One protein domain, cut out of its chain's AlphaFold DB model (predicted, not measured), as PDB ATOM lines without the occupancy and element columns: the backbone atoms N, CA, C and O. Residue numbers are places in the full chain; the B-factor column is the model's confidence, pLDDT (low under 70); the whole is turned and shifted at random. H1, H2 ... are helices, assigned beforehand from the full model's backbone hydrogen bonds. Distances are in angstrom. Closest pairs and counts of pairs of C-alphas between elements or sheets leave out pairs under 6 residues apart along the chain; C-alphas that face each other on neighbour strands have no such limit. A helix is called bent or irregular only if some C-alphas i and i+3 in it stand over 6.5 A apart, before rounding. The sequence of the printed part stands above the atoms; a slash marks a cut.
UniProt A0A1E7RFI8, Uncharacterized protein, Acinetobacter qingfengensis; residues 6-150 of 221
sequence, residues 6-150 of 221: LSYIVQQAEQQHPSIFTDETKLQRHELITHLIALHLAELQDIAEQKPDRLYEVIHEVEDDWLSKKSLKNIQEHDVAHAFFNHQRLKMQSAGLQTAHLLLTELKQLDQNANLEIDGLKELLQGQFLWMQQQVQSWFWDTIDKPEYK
ATOM      1  N   LEU A   6     199.386 156.582  91.890       96.81
ATOM      2  CA  LEU A   6     198.947 157.274  90.674       96.81
ATOM      3  C   LEU A   6     197.534 156.837  90.268       96.81
ATOM      4  O   LEU A   6     196.644 157.689  90.185       96.81
ATOM      5  N   SER A   7     197.296 155.531  90.096       96.69
ATOM      6  CA  SER A   7     195.961 155.016  89.751       96.69
ATOM      7  C   SER A   7     194.919 155.401  90.793       96.69
ATOM      8  O   SER A   7     193.791 155.758  90.447       96.69
ATOM      9  N   TYR A   8     195.292 155.350  92.076       97.56
ATOM     10  CA  TYR A   8     194.412 155.747  93.167       97.56
ATOM     11  C   TYR A   8     193.964 157.210  93.033       97.56
ATOM     12  O   TYR A   8     192.761 157.477  93.049       97.56
ATOM     13  N   ILE A   9     194.893 158.150  92.832       97.94
ATOM     14  CA  ILE A   9     194.563 159.577  92.702       97.94
ATOM     15  C   ILE A   9     193.788 159.860  91.416       97.94
ATOM     16  O   ILE A   9     192.828 160.627  91.450       97.94
ATOM     17  N   VAL A  10     194.128 159.209  90.300       97.81
ATOM     18  CA  VAL A  10     193.363 159.324  89.048       97.81
ATOM     19  C   VAL A  10     191.914 158.891  89.265       97.81
ATOM     20  O   VAL A  10     190.984 159.611  88.893       97.81
ATOM     21  N   GLN A  11     191.704 157.754  89.930       97.38
ATOM     22  CA  GLN A  11     190.367 157.270  90.248       97.38
ATOM     23  C   GLN A  11     189.616 158.239  91.172       97.38
ATOM     24  O   GLN A  11     188.437 158.511  90.937       97.38
ATOM     25  N   GLN A  12     190.278 158.781  92.199       97.38
ATOM     26  CA  GLN A  12     189.673 159.778  93.085       97.38
ATOM     27  C   GLN A  12     189.306 161.059  92.324       97.38
ATOM     28  O   GLN A  12     188.202 161.567  92.501       97.38
ATOM     29  N   ALA A  13     190.159 161.544  91.421       96.50
ATOM     30  CA  ALA A  13     189.888 162.737  90.622       96.50
ATOM     31  C   ALA A  13     188.646 162.553  89.740       96.50
ATOM     32  O   ALA A  13     187.767 163.415  89.708       96.50
ATOM     33  N   GLU A  14     188.524 161.402  89.073       95.81
ATOM     34  CA  GLU A  14     187.354 161.086  88.250       95.81
ATOM     35  C   GLU A  14     186.054 160.976  89.060       95.81
ATOM     36  O   GLU A  14     184.979 161.299  88.545       95.81
ATOM     37  N   GLN A  15     186.137 160.509  90.309       95.06
ATOM     38  CA  GLN A  15     184.985 160.338  91.197       95.06
ATOM     39  C   GLN A  15     184.562 161.649  91.872       95.06
ATOM     40  O   GLN A  15     183.374 161.970  91.895       95.06
ATOM     41  N   GLN A  16     185.519 162.397  92.422       94.25
ATOM     42  CA  GLN A  16     185.273 163.605  93.214       94.25
ATOM     43  C   GLN A  16     185.068 164.849  92.339       94.25
ATOM     44  O   GLN A  16     184.314 165.750  92.710       94.25
ATOM     45  N   HIS A  17     185.677 164.883  91.151       92.75
ATOM     46  CA  HIS A  17     185.623 166.021  90.234       92.75
ATOM     47  C   HIS A  17     185.147 165.613  88.828       92.75
ATOM     48  O   HIS A  17     185.858 165.807  87.837       92.75
ATOM     49  N   PRO A  18     183.896 165.124  88.683       88.75
ATOM     50  CA  PRO A  18     183.366 164.661  87.395       88.75
ATOM     51  C   PRO A  18     183.271 165.767  86.329       88.75
ATOM     52  O   PRO A  18     183.056 165.474  85.153       88.75
ATOM     53  N   SER A  19     183.417 167.036  86.727       86.81
ATOM     54  CA  SER A  19     183.444 168.209  85.849       86.81
ATOM     55  C   SER A  19     184.776 168.433  85.118       86.81
ATOM     56  O   SER A  19     184.836 169.277  84.220       86.81
ATOM     57  N   ILE A  20     185.850 167.726  85.483       90.25
ATOM     58  CA  ILE A  20     187.144 167.838  84.799       90.25
ATOM     59  C   ILE A  20     187.030 167.223  83.394       90.25
ATOM     60  O   ILE A  20     186.608 166.080  83.238       90.25
ATOM     61  N   PHE A  21     187.377 168.009  82.368       91.12
ATOM     62  CA  PHE A  21     187.366 167.631  80.943       91.12
ATOM     63  C   PHE A  21     186.089 166.898  80.477       91.12
ATOM     64  O   PHE A  21     186.145 165.936  79.720       91.12
ATOM     65  N   THR A  22     184.911 167.377  80.892       88.50
ATOM     66  CA  THR A  22     183.591 166.792  80.547       88.50
ATOM     67  C   THR A  22     183.293 166.638  79.061       88.50
ATOM     68  O   THR A  22     182.384 165.893  78.707       88.50
ATOM     69  N   ASP A  23     183.998 167.385  78.213       90.50
ATOM     70  CA  ASP A  23     183.733 167.432  76.772       90.50
ATOM     71  C   ASP A  23     184.496 166.320  76.031       90.50
ATOM     72  O   ASP A  23     184.279 166.114  74.841       90.50
ATOM     73  N   GLU A  24     185.362 165.596  76.745       92.00
ATOM     74  CA  GLU A  24     186.162 164.496  76.228       92.00
ATOM     75  C   GLU A  24     185.459 163.148  76.379       92.00
ATOM     76  O   GLU A  24     184.594 162.939  77.238       92.00
ATOM     77  N   THR A  25     185.883 162.176  75.571       94.25
ATOM     78  CA  THR A  25     185.497 160.786  75.817       94.25
ATOM     79  C   THR A  25     186.057 160.305  77.156       94.25
ATOM     80  O   THR A  25     187.055 160.821  77.658       94.25
ATOM     81  N   LYS A  26     185.456 159.259  77.738       93.25
ATOM     82  CA  LYS A  26     185.938 158.681  79.005       93.25
ATOM     83  C   LYS A  26     187.435 158.331  78.956       93.25
ATOM     84  O   LYS A  26     188.123 158.549  79.943       93.25
ATOM     85  N   LEU A  27     187.914 157.809  77.823       94.56
ATOM     86  CA  LEU A  27     189.312 157.415  77.644       94.56
ATOM     87  C   LEU A  27     190.246 158.631  77.587       94.56
ATOM     88  O   LEU A  27     191.220 158.670  78.324       94.56
ATOM     89  N   GLN A  28     189.920 159.635  76.771       94.69
ATOM     90  CA  GLN A  28     190.724 160.860  76.658       94.69
ATOM     91  C   GLN A  28     190.736 161.650  77.967       94.69
ATOM     92  O   GLN A  28     191.772 162.153  78.388       94.69
ATOM     93  N   ARG A  29     189.590 161.727  78.650       95.25
ATOM     94  CA  ARG A  29     189.504 162.346  79.973       95.25
ATOM     95  C   ARG A  29     190.431 161.650  80.964       95.25
ATOM     96  O   ARG A  29     191.166 162.334  81.669       95.25
ATOM     97  N   HIS A  30     190.375 160.319  81.014       96.25
ATOM     98  CA  HIS A  30     191.249 159.518  81.863       96.25
ATOM     99  C   HIS A  30     192.717 159.819  81.556       96.25
ATOM    100  O   HIS A  30     193.471 160.184  82.444       96.25
ATOM    101  N   GLU A  31     193.090 159.770  80.278       95.94
ATOM    102  CA  GLU A  31     194.442 160.052  79.804       95.94
ATOM    103  C   GLU A  31     194.933 161.446  80.225       95.94
ATOM    104  O   GLU A  31     195.999 161.557  80.827       95.94
ATOM    105  N   LEU A  32     194.150 162.502  79.989       96.19
ATOM    106  CA  LEU A  32     194.496 163.875  80.378       96.19
ATOM    107  C   LEU A  32     194.691 164.015  81.894       96.19
ATOM    108  O   LEU A  32     195.620 164.692  82.334       96.19
ATOM    109  N   ILE A  33     193.822 163.384  82.689       97.38
ATOM    110  CA  ILE A  33     193.909 163.386  84.155       97.38
ATOM    111  C   ILE A  33     195.170 162.644  84.615       97.38
ATOM    112  O   ILE A  33     195.916 163.177  85.435       97.38
ATOM    113  N   THR A  34     195.448 161.464  84.053       97.50
ATOM    114  CA  THR A  34     196.641 160.666  84.363       97.50
ATOM    115  C   THR A  34     197.921 161.436  84.062       97.50
ATOM    116  O   THR A  34     198.784 161.530  84.931       97.50
ATOM    117  N   HIS A  35     198.032 162.058  82.885       96.94
ATOM    118  CA  HIS A  35     199.210 162.850  82.514       96.94
ATOM    119  C   HIS A  35     199.408 164.061  83.434       96.94
ATOM    120  O   HIS A  35     200.532 164.364  83.833       96.94
ATOM    121  N   LEU A  36     198.322 164.741  83.809       97.19
ATOM    122  CA  LEU A  36     198.380 165.901  84.697       97.19
ATOM    123  C   LEU A  36     198.810 165.521  86.123       97.19
ATOM    124  O   LEU A  36     199.707 166.153  86.680       97.19
ATOM    125  N   ILE A  37     198.226 164.464  86.697       98.12
ATOM    126  CA  ILE A  37     198.595 163.974  88.035       98.12
ATOM    127  C   ILE A  37     200.022 163.429  88.045       98.12
ATOM    128  O   ILE A  37     200.772 163.701  88.980       98.12
ATOM    129  N   ALA A  38     200.422 162.691  87.010       97.44
ATOM    130  CA  ALA A  38     201.780 162.180  86.909       97.44
ATOM    131  C   ALA A  38     202.807 163.313  86.805       97.44
ATOM    132  O   ALA A  38     203.851 163.253  87.451       97.44
ATOM    133  N   LEU A  39     202.491 164.393  86.083       96.94
ATOM    134  CA  LEU A  39     203.325 165.590  86.088       96.94
ATOM    135  C   LEU A  39     203.408 166.211  87.489       96.94
ATOM    136  O   LEU A  39     204.503 166.532  87.933       96.94
ATOM    137  N   HIS A  40     202.295 166.349  88.217       97.75
ATOM    138  CA  HIS A  40     202.335 166.829  89.604       97.75
ATOM    139  C   HIS A  40     203.231 165.955  90.498       97.75
ATOM    140  O   HIS A  40     204.046 166.487  91.249       97.75
ATOM    141  N   LEU A  41     203.122 164.629  90.394       97.62
ATOM    142  CA  LEU A  41     203.977 163.688  91.122       97.62
ATOM    143  C   LEU A  41     205.455 163.861  90.769       97.62
ATOM    144  O   LEU A  41     206.291 163.911  91.669       97.62
ATOM    145  N   ALA A  42     205.778 164.013  89.487       96.19
ATOM    146  CA  ALA A  42     207.148 164.236  89.048       96.19
ATOM    147  C   ALA A  42     207.710 165.581  89.552       96.19
ATOM    148  O   ALA A  42     208.862 165.660  89.971       96.19
ATOM    149  N   GLU A  43     206.893 166.640  89.591       96.50
ATOM    150  CA  GLU A  43     207.284 167.932  90.171       96.50
ATOM    151  C   GLU A  43     207.538 167.858  91.686       96.50
ATOM    152  O   GLU A  43     208.388 168.592  92.207       96.50
ATOM    153  N   LEU A  44     206.801 166.995  92.396       97.56
ATOM    154  CA  LEU A  44     207.035 166.704  93.810       97.56
ATOM    155  C   LEU A  44     208.299 165.867  94.001       97.56
ATOM    156  O   LEU A  44     209.070 166.163  94.910       97.56
ATOM    157  N   GLN A  45     208.550 164.879  93.139       95.44
ATOM    158  CA  GLN A  45     209.766 164.070  93.195       95.44
ATOM    159  C   GLN A  45     211.026 164.930  93.008       95.44
ATOM    160  O   GLN A  45     211.954 164.816  93.805       95.44
ATOM    161  N   ASP A  46     211.036 165.874  92.064       94.69
ATOM    162  CA  ASP A  46     212.170 166.797  91.898       94.69
ATOM    163  C   ASP A  46     212.496 167.559  93.186       94.69
ATOM    164  O   ASP A  46     213.657 167.785  93.535       94.69
ATOM    165  N   ILE A  47     211.462 167.989  93.910       95.81
ATOM    166  CA  ILE A  47     211.639 168.697  95.178       95.81
ATOM    167  C   ILE A  47     212.055 167.737  96.278       95.81
ATOM    168  O   ILE A  47     212.896 168.101  97.094       95.81
ATOM    169  N   ALA A  48     211.523 166.520  96.289       95.50
ATOM    170  CA  ALA A  48     211.928 165.464  97.204       95.50
ATOM    171  C   ALA A  48     213.438 165.178  97.114       95.50
ATOM    172  O   ALA A  48     214.084 164.916  98.130       95.50
ATOM    173  N   GLU A  49     214.005 165.269  95.909       93.56
ATOM    174  CA  GLU A  49     215.431 165.075  95.645       93.56
ATOM    175  C   GLU A  49     216.270 166.318  95.980       93.56
ATOM    176  O   GLU A  49     217.337 166.204  96.583       93.56
ATOM    177  N   GLN A  50     215.794 167.517  95.627       95.12
ATOM    178  CA  GLN A  50     216.575 168.755  95.758       95.12
ATOM    179  C   GLN A  50     216.429 169.445  97.121       95.12
ATOM    180  O   GLN A  50     217.387 170.027  97.636       95.12
ATOM    181  N   LYS A  51     215.210 169.472  97.670       96.12
ATOM    182  CA  LYS A  51     214.814 170.228  98.870       96.12
ATOM    183  C   LYS A  51     213.744 169.460  99.668       96.12
ATOM    184  O   LYS A  51     212.583 169.875  99.670       96.12
ATOM    185  N   PRO A  52     214.120 168.385 100.381       94.12
ATOM    186  CA  PRO A  52     213.184 167.566 101.150       94.12
ATOM    187  C   PRO A  52     212.285 168.371 102.104       94.12
ATOM    188  O   PRO A  52     211.083 168.137 102.160       94.12
ATOM    189  N   ASP A  53     212.827 169.361 102.820       95.19
ATOM    190  CA  ASP A  53     212.028 170.161 103.763       95.19
ATOM    191  C   ASP A  53     210.906 170.934 103.054       95.19
ATOM    192  O   ASP A  53     209.795 171.067 103.566       95.19
ATOM    193  N   ARG A  54     211.172 171.392 101.823       96.75
ATOM    194  CA  ARG A  54     210.177 172.071 100.988       96.75
ATOM    195  C   ARG A  54     209.099 171.107 100.502       96.75
ATOM    196  O   ARG A  54     207.956 171.528 100.366       96.75
ATOM    197  N   LEU A  55     209.435 169.840 100.245       97.12
ATOM    198  CA  LEU A  55     208.428 168.820  99.943       97.12
ATOM    199  C   LEU A  55     207.437 168.715 101.103       97.12
ATOM    200  O   LEU A  55     206.226 168.746 100.889       97.12
ATOM    201  N   TYR A  56     207.967 168.613 102.323       96.19
ATOM    202  CA  TYR A  56     207.149 168.467 103.517       96.19
ATOM    203  C   TYR A  56     206.221 169.670 103.715       96.19
ATOM    204  O   TYR A  56     205.028 169.476 103.936       96.19
ATOM    205  N   GLU A  57     206.737 170.893 103.542       97.06
ATOM    206  CA  GLU A  57     205.956 172.139 103.578       97.06
ATOM    207  C   GLU A  57     204.841 172.152 102.521       97.06
ATOM    208  O   GLU A  57     203.678 172.348 102.864       97.06
ATOM    209  N   VAL A  58     205.165 171.857 101.255       97.75
ATOM    210  CA  VAL A  58     204.189 171.841 100.148       97.75
ATOM    211  C   VAL A  58     203.035 170.877 100.429       97.75
ATOM    212  O   VAL A  58     201.880 171.207 100.157       97.75
ATOM    213  N   ILE A  59     203.328 169.698 100.982       97.81
ATOM    214  CA  ILE A  59     202.314 168.690 101.319       97.81
ATOM    215  C   ILE A  59     201.498 169.116 102.544       97.81
ATOM    216  O   ILE A  59     200.269 169.045 102.523       97.81
ATOM    217  N   HIS A  60     202.148 169.579 103.612       97.12
ATOM    218  CA  HIS A  60     201.474 169.883 104.877       97.12
ATOM    219  C   HIS A  60     200.626 171.145 104.818       97.12
ATOM    220  O   HIS A  60     199.519 171.159 105.363       97.12
ATOM    221  N   GLU A  61     201.103 172.169 104.123       97.94
ATOM    222  CA  GLU A  61     200.363 173.410 103.905       97.94
ATOM    223  C   GLU A  61     199.409 173.316 102.708       97.94
ATOM    224  O   GLU A  61     198.627 174.234 102.477       97.94
ATOM    225  N   VAL A  62     199.411 172.182 101.989       97.81
ATOM    226  CA  VAL A  62     198.563 171.925 100.815       97.81
ATOM    227  C   VAL A  62     198.720 173.055  99.793       97.81
ATOM    228  O   VAL A  62     197.760 173.711  99.396       97.81
ATOM    229  N   GLU A  63     199.959 173.313  99.366       98.12
ATOM    230  CA  GLU A  63     200.290 174.372  98.402       98.12
ATOM    231  C   GLU A  63     199.911 173.998  96.951       98.12
ATOM    232  O   GLU A  63     200.741 173.961  96.034       98.12
ATOM    233  N   ASP A  64     198.626 173.722  96.733       98.06
ATOM    234  CA  ASP A  64     198.040 173.292  95.462       98.06
ATOM    235  C   ASP A  64     198.204 174.325  94.339       98.06
ATOM    236  O   ASP A  64     198.541 173.972  93.209       98.06
ATOM    237  N   ASP A  65     198.058 175.608  94.654       97.94
ATOM    238  CA  ASP A  65     198.237 176.734  93.747       97.94
ATOM    239  C   ASP A  65     199.661 176.786  93.197       97.94
ATOM    240  O   ASP A  65     199.874 177.062  92.013       97.94
ATOM    241  N   TRP A  66     200.651 176.555  94.063       97.69
ATOM    242  CA  TRP A  66     202.056 176.549  93.678       97.69
ATOM    243  C   TRP A  66     202.355 175.342  92.780       97.69
ATOM    244  O   TRP A  66     202.936 175.520  91.706       97.69
ATOM    245  N   LEU A  67     201.895 174.146  93.167       98.38
ATOM    246  CA  LEU A  67     202.121 172.913  92.410       98.38
ATOM    247  C   LEU A  67     201.435 172.965  91.039       98.38
ATOM    248  O   LEU A  67     202.068 172.713  90.015       98.38
ATOM    249  N   SER A  68     200.170 173.390  91.008       97.69
ATOM    250  CA  SER A  68     199.391 173.589  89.784       97.69
ATOM    251  C   SER A  68     200.079 174.574  88.839       97.69
ATOM    252  O   SER A  68     200.301 174.258  87.669       97.69
ATOM    253  N   LYS A  69     200.511 175.744  89.334       97.12
ATOM    254  CA  LYS A  69     201.235 176.731  88.513       97.12
ATOM    255  C   LYS A  69     202.554 176.183  87.979       97.12
ATOM    256  O   LYS A  69     202.868 176.448  86.821       97.12
ATOM    257  N   LYS A  70     203.315 175.438  88.789       95.94
ATOM    258  CA  LYS A  70     204.583 174.833  88.359       95.94
ATOM    259  C   LYS A  70     204.357 173.850  87.211       95.94
ATOM    260  O   LYS A  70     204.962 174.010  86.156       95.94
ATOM    261  N   SER A  71     203.420 172.917  87.369       95.56
ATOM    262  CA  SER A  71     203.100 171.924  86.340       95.56
ATOM    263  C   SER A  71     202.516 172.551  85.070       95.56
ATOM    264  O   SER A  71     202.942 172.226  83.967       95.56
ATOM    265  N   LEU A  72     201.580 173.497  85.192       94.81
ATOM    266  CA  LEU A  72     201.008 174.174  84.024       94.81
ATOM    267  C   LEU A  72     202.046 175.013  83.275       94.81
ATOM    268  O   LEU A  72     202.002 175.070  82.048       94.81
ATOM    269  N   LYS A  73     202.983 175.639  83.995       93.94
ATOM    270  CA  LYS A  73     204.114 176.332  83.380       93.94
ATOM    271  C   LYS A  73     204.989 175.349  82.595       93.94
ATOM    272  O   LYS A  73     205.280 175.631  81.441       93.94
ATOM    273  N   ASN A  74     205.321 174.194  83.176       91.81
ATOM    274  CA  ASN A  74     206.102 173.160  82.494       91.81
ATOM    275  C   ASN A  74     205.407 172.690  81.195       91.81
ATOM    276  O   ASN A  74     206.024 172.645  80.135       91.81
ATOM    277  N   ILE A  75     204.085 172.476  81.223       92.31
ATOM    278  CA  ILE A  75     203.296 172.172  80.012       92.31
ATOM    279  C   ILE A  75     203.399 173.291  78.966       92.31
ATOM    280  O   ILE A  75     203.492 173.008  77.777       92.31
ATOM    281  N   GLN A  76     203.336 174.559  79.382       91.00
ATOM    282  CA  GLN A  76     203.356 175.713  78.477       91.00
ATOM    283  C   GLN A  76     204.726 175.984  77.850       91.00
ATOM    284  O   GLN A  76     204.780 176.561  76.767       91.00
ATOM    285  N   GLU A  77     205.812 175.603  78.520       90.81
ATOM    286  CA  GLU A  77     207.182 175.787  78.029       90.81
ATOM    287  C   GLU A  77     207.561 174.770  76.936       90.81
ATOM    288  O   GLU A  77     208.539 174.991  76.224       90.81
ATOM    289  N   HIS A  78     206.755 173.718  76.742       90.12
ATOM    290  CA  HIS A  78     207.055 172.619  75.827       90.12
ATOM    291  C   HIS A  78     205.962 172.400  74.773       90.12
ATOM    292  O   HIS A  78     204.826 172.033  75.079       90.12
ATOM    293  N   ASP A  79     206.322 172.564  73.497       86.31
ATOM    294  CA  ASP A  79     205.375 172.635  72.374       86.31
ATOM    295  C   ASP A  79     204.454 171.410  72.239       86.31
ATOM    296  O   ASP A  79     203.253 171.560  71.995       86.31
ATOM    297  N   VAL A  80     204.988 170.195  72.402       89.12
ATOM    298  CA  VAL A  80     204.214 168.954  72.209       89.12
ATOM    299  C   VAL A  80     203.208 168.744  73.353       89.12
ATOM    300  O   VAL A  80     202.055 168.391  73.101       89.12
ATOM    301  N   ALA A  81     203.587 169.048  74.597       88.38
ATOM    302  CA  ALA A  81     202.730 168.907  75.771       88.38
ATOM    303  C   ALA A  81     201.671 170.009  75.767       88.38
ATOM    304  O   ALA A  81     200.488 169.748  75.995       88.38
ATOM    305  N   HIS A  82     202.072 171.231  75.416       89.50
ATOM    306  CA  HIS A  82     201.149 172.330  75.203       89.50
ATOM    307  C   HIS A  82     200.098 171.970  74.146       89.50
ATOM    308  O   HIS A  82     198.906 172.119  74.407       89.50
ATOM    309  N   ALA A  83     200.504 171.445  72.985       90.44
ATOM    310  CA  ALA A  83     199.582 171.039  71.926       90.44
ATOM    311  C   ALA A  83     198.605 169.945  72.383       90.44
ATOM    312  O   ALA A  83     197.407 170.056  72.102       90.44
ATOM    313  N   PHE A  84     199.088 168.947  73.130       91.56
ATOM    314  CA  PHE A  84     198.255 167.892  73.708       91.56
ATOM    315  C   PHE A  84     197.142 168.466  74.595       91.56
ATOM    316  O   PHE A  84     195.980 168.128  74.399       91.56
ATOM    317  N   PHE A  85     197.444 169.414  75.486       91.88
ATOM    318  CA  PHE A  85     196.449 170.008  76.391       91.88
ATOM    319  C   PHE A  85     195.671 171.208  75.814       91.88
ATOM    320  O   PHE A  85     194.664 171.628  76.391       91.88
ATOM    321  N   ASN A  86     196.095 171.785  74.684       90.69
ATOM    322  CA  ASN A  86     195.572 173.064  74.185       90.69
ATOM    323  C   ASN A  86     194.061 173.037  73.884       90.69
ATOM    324  O   ASN A  86     193.362 174.033  74.086       90.69
ATOM    325  N   HIS A  87     193.529 171.892  73.456       89.94
ATOM    326  CA  HIS A  87     192.095 171.730  73.208       89.94
ATOM    327  C   HIS A  87     191.242 171.886  74.490       89.94
ATOM    328  O   HIS A  87     190.085 172.290  74.405       89.94
ATOM    329  N   GLN A  88     191.838 171.693  75.675       91.12
ATOM    330  CA  GLN A  88     191.216 171.891  76.991       91.12
ATOM    331  C   GLN A  88     191.747 173.120  77.750       91.12
ATOM    332  O   GLN A  88     191.492 173.271  78.947       91.12
ATOM    333  N   ARG A  89     192.441 174.051  77.078       89.06
ATOM    334  CA  ARG A  89     193.132 175.200  77.702       89.06
ATOM    335  C   ARG A  89     192.288 175.981  78.716       89.06
ATOM    336  O   ARG A  89     192.806 176.393  79.749       89.06
ATOM    337  N   LEU A  90     190.995 176.184  78.446       89.88
ATOM    338  CA  LEU A  90     190.095 176.934  79.339       89.88
ATOM    339  C   LEU A  90     189.826 176.218  80.672       89.88
ATOM    340  O   LEU A  90     189.513 176.877  81.658       89.88
ATOM    341  N   LYS A  91     189.950 174.888  80.702       93.12
ATOM    342  CA  LYS A  91     189.716 174.048  81.883       93.12
ATOM    343  C   LYS A  91     191.013 173.646  82.586       93.12
ATOM    344  O   LYS A  91     190.951 173.211  83.733       93.12
ATOM    345  N   MET A  92     192.172 173.823  81.944       93.81
ATOM    346  CA  MET A  92     193.474 173.414  82.489       93.81
ATOM    347  C   MET A  92     193.782 174.047  83.842       93.81
ATOM    348  O   MET A  92     194.258 173.356  84.733       93.81
ATOM    349  N   GLN A  93     193.469 175.330  84.033       94.56
ATOM    350  CA  GLN A  93     193.731 175.993  85.311       94.56
ATOM    351  C   GLN A  93     192.916 175.374  86.454       94.56
ATOM    352  O   GLN A  93     193.467 175.055  87.505       94.56
ATOM    353  N   SER A  94     191.612 175.165  86.245       95.38
ATOM    354  CA  SER A  94     190.756 174.540  87.257       95.38
ATOM    355  C   SER A  94     191.091 173.066  87.470       95.38
ATOM    356  O   SER A  94     191.072 172.609  88.606       95.38
ATOM    357  N   ALA A  95     191.415 172.332  86.401       96.38
ATOM    358  CA  ALA A  95     191.791 170.923  86.479       96.38
ATOM    359  C   ALA A  95     193.123 170.740  87.216       96.38
ATOM    360  O   ALA A  95     193.208 169.900  88.107       96.38
ATOM    361  N   GLY A  96     194.129 171.567  86.907       97.12
ATOM    362  CA  GLY A  96     195.422 171.569  87.595       97.12
ATOM    363  C   GLY A  96     195.277 171.879  89.077       97.12
ATOM    364  O   GLY A  96     195.848 171.185  89.904       97.12
ATOM    365  N   LEU A  97     194.449 172.865  89.441       97.94
ATOM    366  CA  LEU A  97     194.205 173.170  90.853       97.94
ATOM    367  C   LEU A  97     193.500 172.015  91.581       97.94
ATOM    368  O   LEU A  97     193.933 171.619  92.655       97.94
ATOM    369  N   GLN A  98     192.437 171.453  90.996       97.94
ATOM    370  CA  GLN A  98     191.671 170.363  91.617       97.94
ATOM    371  C   GLN A  98     192.512 169.094  91.796       97.94
ATOM    372  O   GLN A  98     192.486 168.482  92.859       97.94
ATOM    373  N   THR A  99     193.284 168.715  90.777       98.12
ATOM    374  CA  THR A  99     194.142 167.521  90.837       98.12
ATOM    375  C   THR A  99     195.342 167.716  91.763       98.12
ATOM    376  O   THR A  99     195.654 166.800  92.520       98.12
ATOM    377  N   ALA A 100     195.961 168.903  91.791       98.50
ATOM    378  CA  ALA A 100     197.009 169.231  92.757       98.50
ATOM    379  C   ALA A 100     196.484 169.222  94.203       98.50
ATOM    380  O   ALA A 100     197.107 168.620  95.075       98.50
ATOM    381  N   HIS A 101     195.320 169.831  94.455       98.50
ATOM    382  CA  HIS A 101     194.690 169.847  95.777       98.50
ATOM    383  C   HIS A 101     194.390 168.439  96.288       98.50
ATOM    384  O   HIS A 101     194.731 168.103  97.425       98.50
ATOM    385  N   LEU A 102     193.784 167.611  95.434       98.50
ATOM    386  CA  LEU A 102     193.500 166.216  95.741       98.50
ATOM    387  C   LEU A 102     194.788 165.460  96.076       98.50
ATOM    388  O   LEU A 102     194.885 164.864  97.143       98.50
ATOM    389  N   LEU A 103     195.796 165.535  95.202       98.44
ATOM    390  CA  LEU A 103     197.072 164.851  95.389       98.44
ATOM    391  C   LEU A 103     197.736 165.217  96.724       98.44
ATOM    392  O   LEU A 103     198.136 164.330  97.477       98.44
ATOM    393  N   LEU A 104     197.847 166.513  97.026       98.62
ATOM    394  CA  LEU A 104     198.501 166.988  98.247       98.62
ATOM    395  C   LEU A 104     197.708 166.628  99.503       98.62
ATOM    396  O   LEU A 104     198.297 166.227 100.505       98.62
ATOM    397  N   THR A 105     196.378 166.718  99.446       98.44
ATOM    398  CA  THR A 105     195.514 166.334 100.566       98.44
ATOM    399  C   THR A 105     195.636 164.844 100.870       98.44
ATOM    400  O   THR A 105     195.777 164.474 102.034       98.44
ATOM    401  N   GLU A 106     195.642 163.993  99.845       98.06
ATOM    402  CA  GLU A 106     195.803 162.547 100.009       98.06
ATOM    403  C   GLU A 106     197.202 162.183 100.524       98.06
ATOM    404  O   GLU A 106     197.328 161.383 101.448       98.06
ATOM    405  N   LEU A 107     198.262 162.827 100.020       98.12
ATOM    406  CA  LEU A 107     199.620 162.654 100.556       98.12
ATOM    407  C   LEU A 107     199.713 163.056 102.032       98.12
ATOM    408  O   LEU A 107     200.299 162.330 102.832       98.12
ATOM    409  N   LYS A 108     199.103 164.184 102.408       98.25
ATOM    410  CA  LYS A 108     199.052 164.646 103.798       98.25
ATOM    411  C   LYS A 108     198.293 163.663 104.689       98.25
ATOM    412  O   LYS A 108     198.740 163.372 105.793       98.25
ATOM    413  N   GLN A 109     197.162 163.136 104.225       97.38
ATOM    414  CA  GLN A 109     196.402 162.132 104.972       97.38
ATOM    415  C   GLN A 109     197.184 160.825 105.124       97.38
ATOM    416  O   GLN A 109     197.186 160.240 106.206       97.38
ATOM    417  N   LEU A 110     197.865 160.372 104.070       96.25
ATOM    418  CA  LEU A 110     198.731 159.197 104.128       96.25
ATOM    419  C   LEU A 110     199.864 159.388 105.136       96.25
ATOM    420  O   LEU A 110     200.079 158.497 105.956       96.25
ATOM    421  N   ASP A 111     200.522 160.551 105.133       96.62
ATOM    422  CA  ASP A 111     201.548 160.871 106.125       96.62
ATOM    423  C   ASP A 111     200.987 160.834 107.549       96.62
ATOM    424  O   ASP A 111     201.512 160.133 108.406       96.62
ATOM    425  N   GLN A 112     199.860 161.506 107.794       96.19
ATOM    426  CA  GLN A 112     199.239 161.561 109.120       96.19
ATOM    427  C   GLN A 112     198.788 160.188 109.633       96.19
ATOM    428  O   GLN A 112     198.893 159.906 110.827       96.19
ATOM    429  N   ASN A 113     198.278 159.333 108.747       95.50
ATOM    430  CA  ASN A 113     197.754 158.021 109.118       95.50
ATOM    431  C   ASN A 113     198.857 156.976 109.315       95.50
ATOM    432  O   ASN A 113     198.712 156.094 110.162       95.50
ATOM    433  N   ALA A 114     199.931 157.048 108.526       93.44
ATOM    434  CA  ALA A 114     201.020 156.074 108.554       93.44
ATOM    435  C   ALA A 114     202.287 156.584 109.264       93.44
ATOM    436  O   ALA A 114     203.220 155.803 109.436       93.44
ATOM    437  N   ASN A 115     202.306 157.849 109.697       93.69
ATOM    438  CA  ASN A 115     203.466 158.553 110.250       93.69
ATOM    439  C   ASN A 115     204.711 158.344 109.372       93.69
ATOM    440  O   ASN A 115     205.728 157.827 109.838       93.69
ATOM    441  N   LEU A 116     204.578 158.663 108.078       93.62
ATOM    442  CA  LEU A 116     205.625 158.425 107.079       93.62
ATOM    443  C   LEU A 116     206.831 159.335 107.311       93.62
ATOM    444  O   LEU A 116     207.970 158.927 107.077       93.62
ATOM    445  N   GLU A 117     206.564 160.558 107.759       94.56
ATOM    446  CA  GLU A 117     207.521 161.645 107.838       94.56
ATOM    447  C   GLU A 117     208.177 161.901 106.466       94.56
ATOM    448  O   GLU A 117     207.745 161.423 105.410       94.56
ATOM    449  N   ILE A 118     209.226 162.715 106.452       94.50
ATOM    450  CA  ILE A 118     209.895 163.129 105.218       94.50
ATOM    451  C   ILE A 118     210.481 161.949 104.429       94.50
ATOM    452  O   ILE A 118     210.404 161.933 103.202       94.50
ATOM    453  N   ASP A 119     211.025 160.943 105.116       94.81
ATOM    454  CA  ASP A 119     211.669 159.797 104.475       94.81
ATOM    455  C   ASP A 119     210.643 158.839 103.867       94.81
ATOM    456  O   ASP A 119     210.811 158.416 102.722       94.81
ATOM    457  N   GLY A 120     209.539 158.559 104.568       94.62
ATOM    458  CA  GLY A 120     208.472 157.721 104.030       94.62
ATOM    459  C   GLY A 120     207.735 158.388 102.866       94.62
ATOM    460  O   GLY A 120     207.375 157.711 101.905       94.62
ATOM    461  N   LEU A 121     207.570 159.718 102.885       95.81
ATOM    462  CA  LEU A 121     207.029 160.458 101.738       95.81
ATOM    463  C   LEU A 121     207.954 160.378 100.518       95.81
ATOM    464  O   LEU A 121     207.478 160.175  99.400       95.81
ATOM    465  N   LYS A 122     209.272 160.483 100.716       95.56
ATOM    466  CA  LYS A 122     210.254 160.301  99.637       95.56
ATOM    467  C   LYS A 122     210.215 158.888  99.068       95.56
ATOM    468  O   LYS A 122     210.186 158.738  97.850       95.56
ATOM    469  N   GLU A 123     210.180 157.871  99.927       94.12
ATOM    470  CA  GLU A 123     210.082 156.473  99.499       94.12
ATOM    471  C   GLU A 123     208.779 156.216  98.731       94.12
ATOM    472  O   GLU A 123     208.797 155.571  97.682       94.12
ATOM    473  N   LEU A 124     207.657 156.775  99.195       94.81
ATOM    474  CA  LEU A 124     206.369 156.661  98.514       94.81
ATOM    475  C   LEU A 124     206.416 157.273  97.113       94.81
ATOM    476  O   LEU A 124     205.985 156.616  96.164       94.81
ATOM    477  N   LEU A 125     206.948 158.496  96.979       95.31
ATOM    478  CA  LEU A 125     207.087 159.181  95.689       95.31
ATOM    479  C   LEU A 125     208.038 158.427  94.756       95.31
ATOM    480  O   LEU A 125     207.693 158.182  93.603       95.31
ATOM    481  N   GLN A 126     209.186 157.978  95.267       93.75
ATOM    482  CA  GLN A 126     210.132 157.162  94.506       93.75
ATOM    483  C   GLN A 126     209.489 155.846  94.039       93.75
ATOM    484  O   GLN A 126     209.700 155.410  92.907       93.75
ATOM    485  N   GLY A 127     208.641 155.238  94.872       93.38
ATOM    486  CA  GLY A 127     207.865 154.048  94.531       93.38
ATOM    487  C   GLY A 127     206.844 154.259  93.407       93.38
ATOM    488  O   GLY A 127     206.424 153.278  92.790       93.38
ATOM    489  N   GLN A 128     206.469 155.506  93.095       94.38
ATOM    490  CA  GLN A 128     205.566 155.824  91.982       94.38
ATOM    491  C   GLN A 128     206.260 155.891  90.624       94.38
ATOM    492  O   GLN A 128     205.578 155.887  89.601       94.38
ATOM    493  N   PHE A 129     207.593 155.899  90.589       91.50
ATOM    494  CA  PHE A 129     208.368 155.973  89.353       91.50
ATOM    495  C   PHE A 129     207.959 154.901  88.331       91.50
ATOM    496  O   PHE A 129     207.658 155.216  87.181       91.50
ATOM    497  N   LEU A 130     207.856 153.641  88.770       91.19
ATOM    498  CA  LEU A 130     207.463 152.524  87.906       91.19
ATOM    499  C   LEU A 130     206.029 152.675  87.377       91.19
ATOM    500  O   LEU A 130     205.759 152.383  86.216       91.19
ATOM    501  N   TRP A 131     205.105 153.137  88.219       94.06
ATOM    502  CA  TRP A 131     203.711 153.331  87.822       94.06
ATOM    503  C   TRP A 131     203.570 154.465  86.807       94.06
ATOM    504  O   TRP A 131     202.868 154.308  85.812       94.06
ATOM    505  N   MET A 132     204.310 155.560  87.000       93.81
ATOM    506  CA  MET A 132     204.389 156.663  86.041       93.81
ATOM    507  C   MET A 132     204.957 156.209  84.693       93.81
ATOM    508  O   MET A 132     204.391 156.559  83.659       93.81
ATOM    509  N   GLN A 133     205.995 155.368  84.686       91.69
ATOM    510  CA  GLN A 133     206.512 154.756  83.456       91.69
ATOM    511  C   GLN A 133     205.443 153.919  82.737       91.69
ATOM    512  O   GLN A 133     205.305 153.996  81.523       91.69
ATOM    513  N   GLN A 134     204.673 153.114  83.470       91.19
ATOM    514  CA  GLN A 134     203.714 152.179  82.875       91.19
ATOM    515  C   GLN A 134     202.413 152.832  82.391       91.19
ATOM    516  O   GLN A 134     201.809 152.351  81.433       91.19
ATOM    517  N   GLN A 135     201.946 153.877  83.077       92.50
ATOM    518  CA  GLN A 135     200.620 154.464  82.848       92.50
ATOM    519  C   GLN A 135     200.649 155.718  81.971       92.50
ATOM    520  O   GLN A 135     199.617 156.107  81.422       92.50
ATOM    521  N   VAL A 136     201.813 156.354  81.832       93.44
ATOM    522  CA  VAL A 136     201.988 157.585  81.059       93.44
ATOM    523  C   VAL A 136     202.843 157.296  79.840       93.44
ATOM    524  O   VAL A 136     203.818 156.552  79.896       93.44
ATOM    525  N   GLN A 137     202.469 157.875  78.708       92.19
ATOM    526  CA  GLN A 137     203.113 157.549  77.445       92.19
ATOM    527  C   GLN A 137     204.513 158.165  77.368       92.19
ATOM    528  O   GLN A 137     204.708 159.330  77.707       92.19
ATOM    529  N   SER A 138     205.485 157.414  76.842       90.12
ATOM    530  CA  SER A 138     206.895 157.833  76.787       90.12
ATOM    531  C   SER A 138     207.128 159.185  76.100       90.12
ATOM    532  O   SER A 138     208.014 159.929  76.515       90.12
ATOM    533  N   TRP A 139     206.315 159.530  75.089       89.12
ATOM    534  CA  TRP A 139     206.413 160.815  74.383       89.12
ATOM    535  C   TRP A 139     206.173 162.013  75.313       89.12
ATOM    536  O   TRP A 139     206.715 163.093  75.079       89.12
ATOM    537  N   PHE A 140     205.363 161.841  76.360       92.19
ATOM    538  CA  PHE A 140     205.050 162.917  77.288       92.19
ATOM    539  C   PHE A 140     206.279 163.285  78.107       92.19
ATOM    540  O   PHE A 140     206.658 164.449  78.148       92.19
ATOM    541  N   TRP A 141     206.947 162.281  78.673       92.25
ATOM    542  CA  TRP A 141     208.164 162.431  79.471       92.25
ATOM    543  C   TRP A 141     209.328 163.036  78.687       92.25
ATOM    544  O   TRP A 141     210.048 163.887  79.201       92.25
ATOM    545  N   ASP A 142     209.455 162.643  77.418       84.12
ATOM    546  CA  ASP A 142     210.337 163.275  76.429       84.12
ATOM    547  C   ASP A 142     210.157 164.784  76.337       84.12
ATOM    548  O   ASP A 142     211.104 165.543  76.164       84.12
ATOM    549  N   THR A 143     208.900 165.196  76.399       80.00
ATOM    550  CA  THR A 143     208.499 166.544  76.061       80.00
ATOM    551  C   THR A 143     208.678 167.499  77.224       80.00
ATOM    552  O   THR A 143     208.879 168.670  76.968       80.00
ATOM    553  N   ILE A 144     208.583 167.036  78.469       84.88
ATOM    554  CA  ILE A 144     208.634 167.886  79.671       84.88
ATOM    555  C   ILE A 144     209.991 167.824  80.386       84.88
ATOM    556  O   ILE A 144     210.051 168.033  81.596       84.88
ATOM    557  N   ASP A 145     211.056 167.484  79.651       84.50
ATOM    558  CA  ASP A 145     212.429 167.330  80.150       84.50
ATOM    559  C   ASP A 145     212.573 166.321  81.306       84.50
ATOM    560  O   ASP A 145     213.400 166.488  82.203       84.50
ATOM    561  N   LYS A 146     211.780 165.241  81.276       87.31
ATOM    562  CA  LYS A 146     211.802 164.172  82.289       87.31
ATOM    563  C   LYS A 146     212.024 162.775  81.691       87.31
ATOM    564  O   LYS A 146     211.221 161.867  81.926       87.31
ATOM    565  N   PRO A 147     213.075 162.564  80.874       86.88
ATOM    566  CA  PRO A 147     213.277 161.321  80.129       86.88
ATOM    567  C   PRO A 147     213.469 160.079  81.011       86.88
ATOM    568  O   PRO A 147     213.291 158.963  80.524       86.88
ATOM    569  N   GLU A 148     213.809 160.242  82.288       85.44
ATOM    570  CA  GLU A 148     213.937 159.164  83.265       85.44
ATOM    571  C   GLU A 148     212.637 158.361  83.438       85.44
ATOM    572  O   GLU A 148     212.686 157.143  83.600       85.44
ATOM    573  N   TYR A 149     211.465 158.985  83.293       84.38
ATOM    574  CA  TYR A 149     210.167 158.306  83.419       84.38
ATOM    575  C   TYR A 149     209.707 157.605  82.138       84.38
ATOM    576  O   TYR A 149     208.570 157.144  82.051       84.38
ATOM    577  N   LYS A 150     210.563 157.477  81.128       84.75
ATOM    578  CA  LYS A 150     210.248 156.631  79.979       84.75
ATOM    579  C   LYS A 150     210.395 155.166  80.337       84.75
ATOM    580  O   LYS A 150     211.362 154.771  80.986       84.75
TER     581      LYS A 150
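Overview. This is residues 6 to 150 of the 221 residues of an uncharacterized protein of Acinetobacter qingfengensis (UniProt A0A1E7RFI8). One long helix, H2, runs through the middle of the model, and a second long helix, H6, crosses it, with shorter helices gathered round the two. H1 and H4 each pack on both long helices, H3 and H7 sit round the later part of H2, and H5 and H9 meet at the other end of the domain. The printed part has 145 residues with nine named helices, H1 to H9 in chain order, and no named strand, an all-helix class. It is compact, with a radius of gyration of the C-alphas of 14.3 A and a rounded outline of 40 by 31 by 25 A.

Arrangement. H6, residues 89 to 114, and H2, residues 26 to 50, are the hubs, touching five helices each. They touch through residues 96 to 103 and 33 to 40 alone, with C-alphas 37 and 99 closest at 6.3 A, at a steep tilt of 57 degrees, the same way. H4, residues 64 to 77, touches H6 at Asp 64 and His 101, whose C-alphas are 4.8 A apart. It is about perpendicular to H2, at 76 degrees, with C-alphas 71 and 40 closest at 6.1 A. H1, residues 6 to 16, touches H2, with C-alphas 10 and 34 closest at 5.9 A, and H6, with C-alphas 13 and 99 closest at 6.4 A. H3, residues 52 to 60, forms a helical hairpin with H2, with C-alphas 55 and 48 closest at 5.6 A. H7, residues 117 to 127, is about perpendicular to H3 at 86 degrees and touches it, with C-alphas 118 and 56 closest at 6.2 A. H8, residues 129 to 135, is close to H2 but not clearly touching, with C-alphas 132 and 38 closest at 6.2 A. H5, residues 79 to 86, touches H9, residues 138 to 143, with C-alphas 81 and 143 closest at 6.2 A. Every O i to N i+4 pair is within hydrogen-bond range except in H2, with 20 of 21, and H6, with 20 of 22.

Along the chain. H1 begins at C-alpha 6 (198.947, 157.274, 90.674). H2 is 36.3 A long and H6 37.1 A; H6 is irregular, with C-alphas 90 and 93 7.1 A apart. H4 is 19.8 A long, and H1 and H7 are 15.3 A each. H9 ends at C-alpha 143 (208.499, 166.544, 76.061).

Size, cuts and confidence. The two C-alphas farthest apart, those of His 87 and Asn 115, are 40.9 A apart. The printed part has no cut. The link from H1 to H2 is short, and the other links are tight. Mean pLDDT of the printed part is 94.1, and no printed residue is under 70.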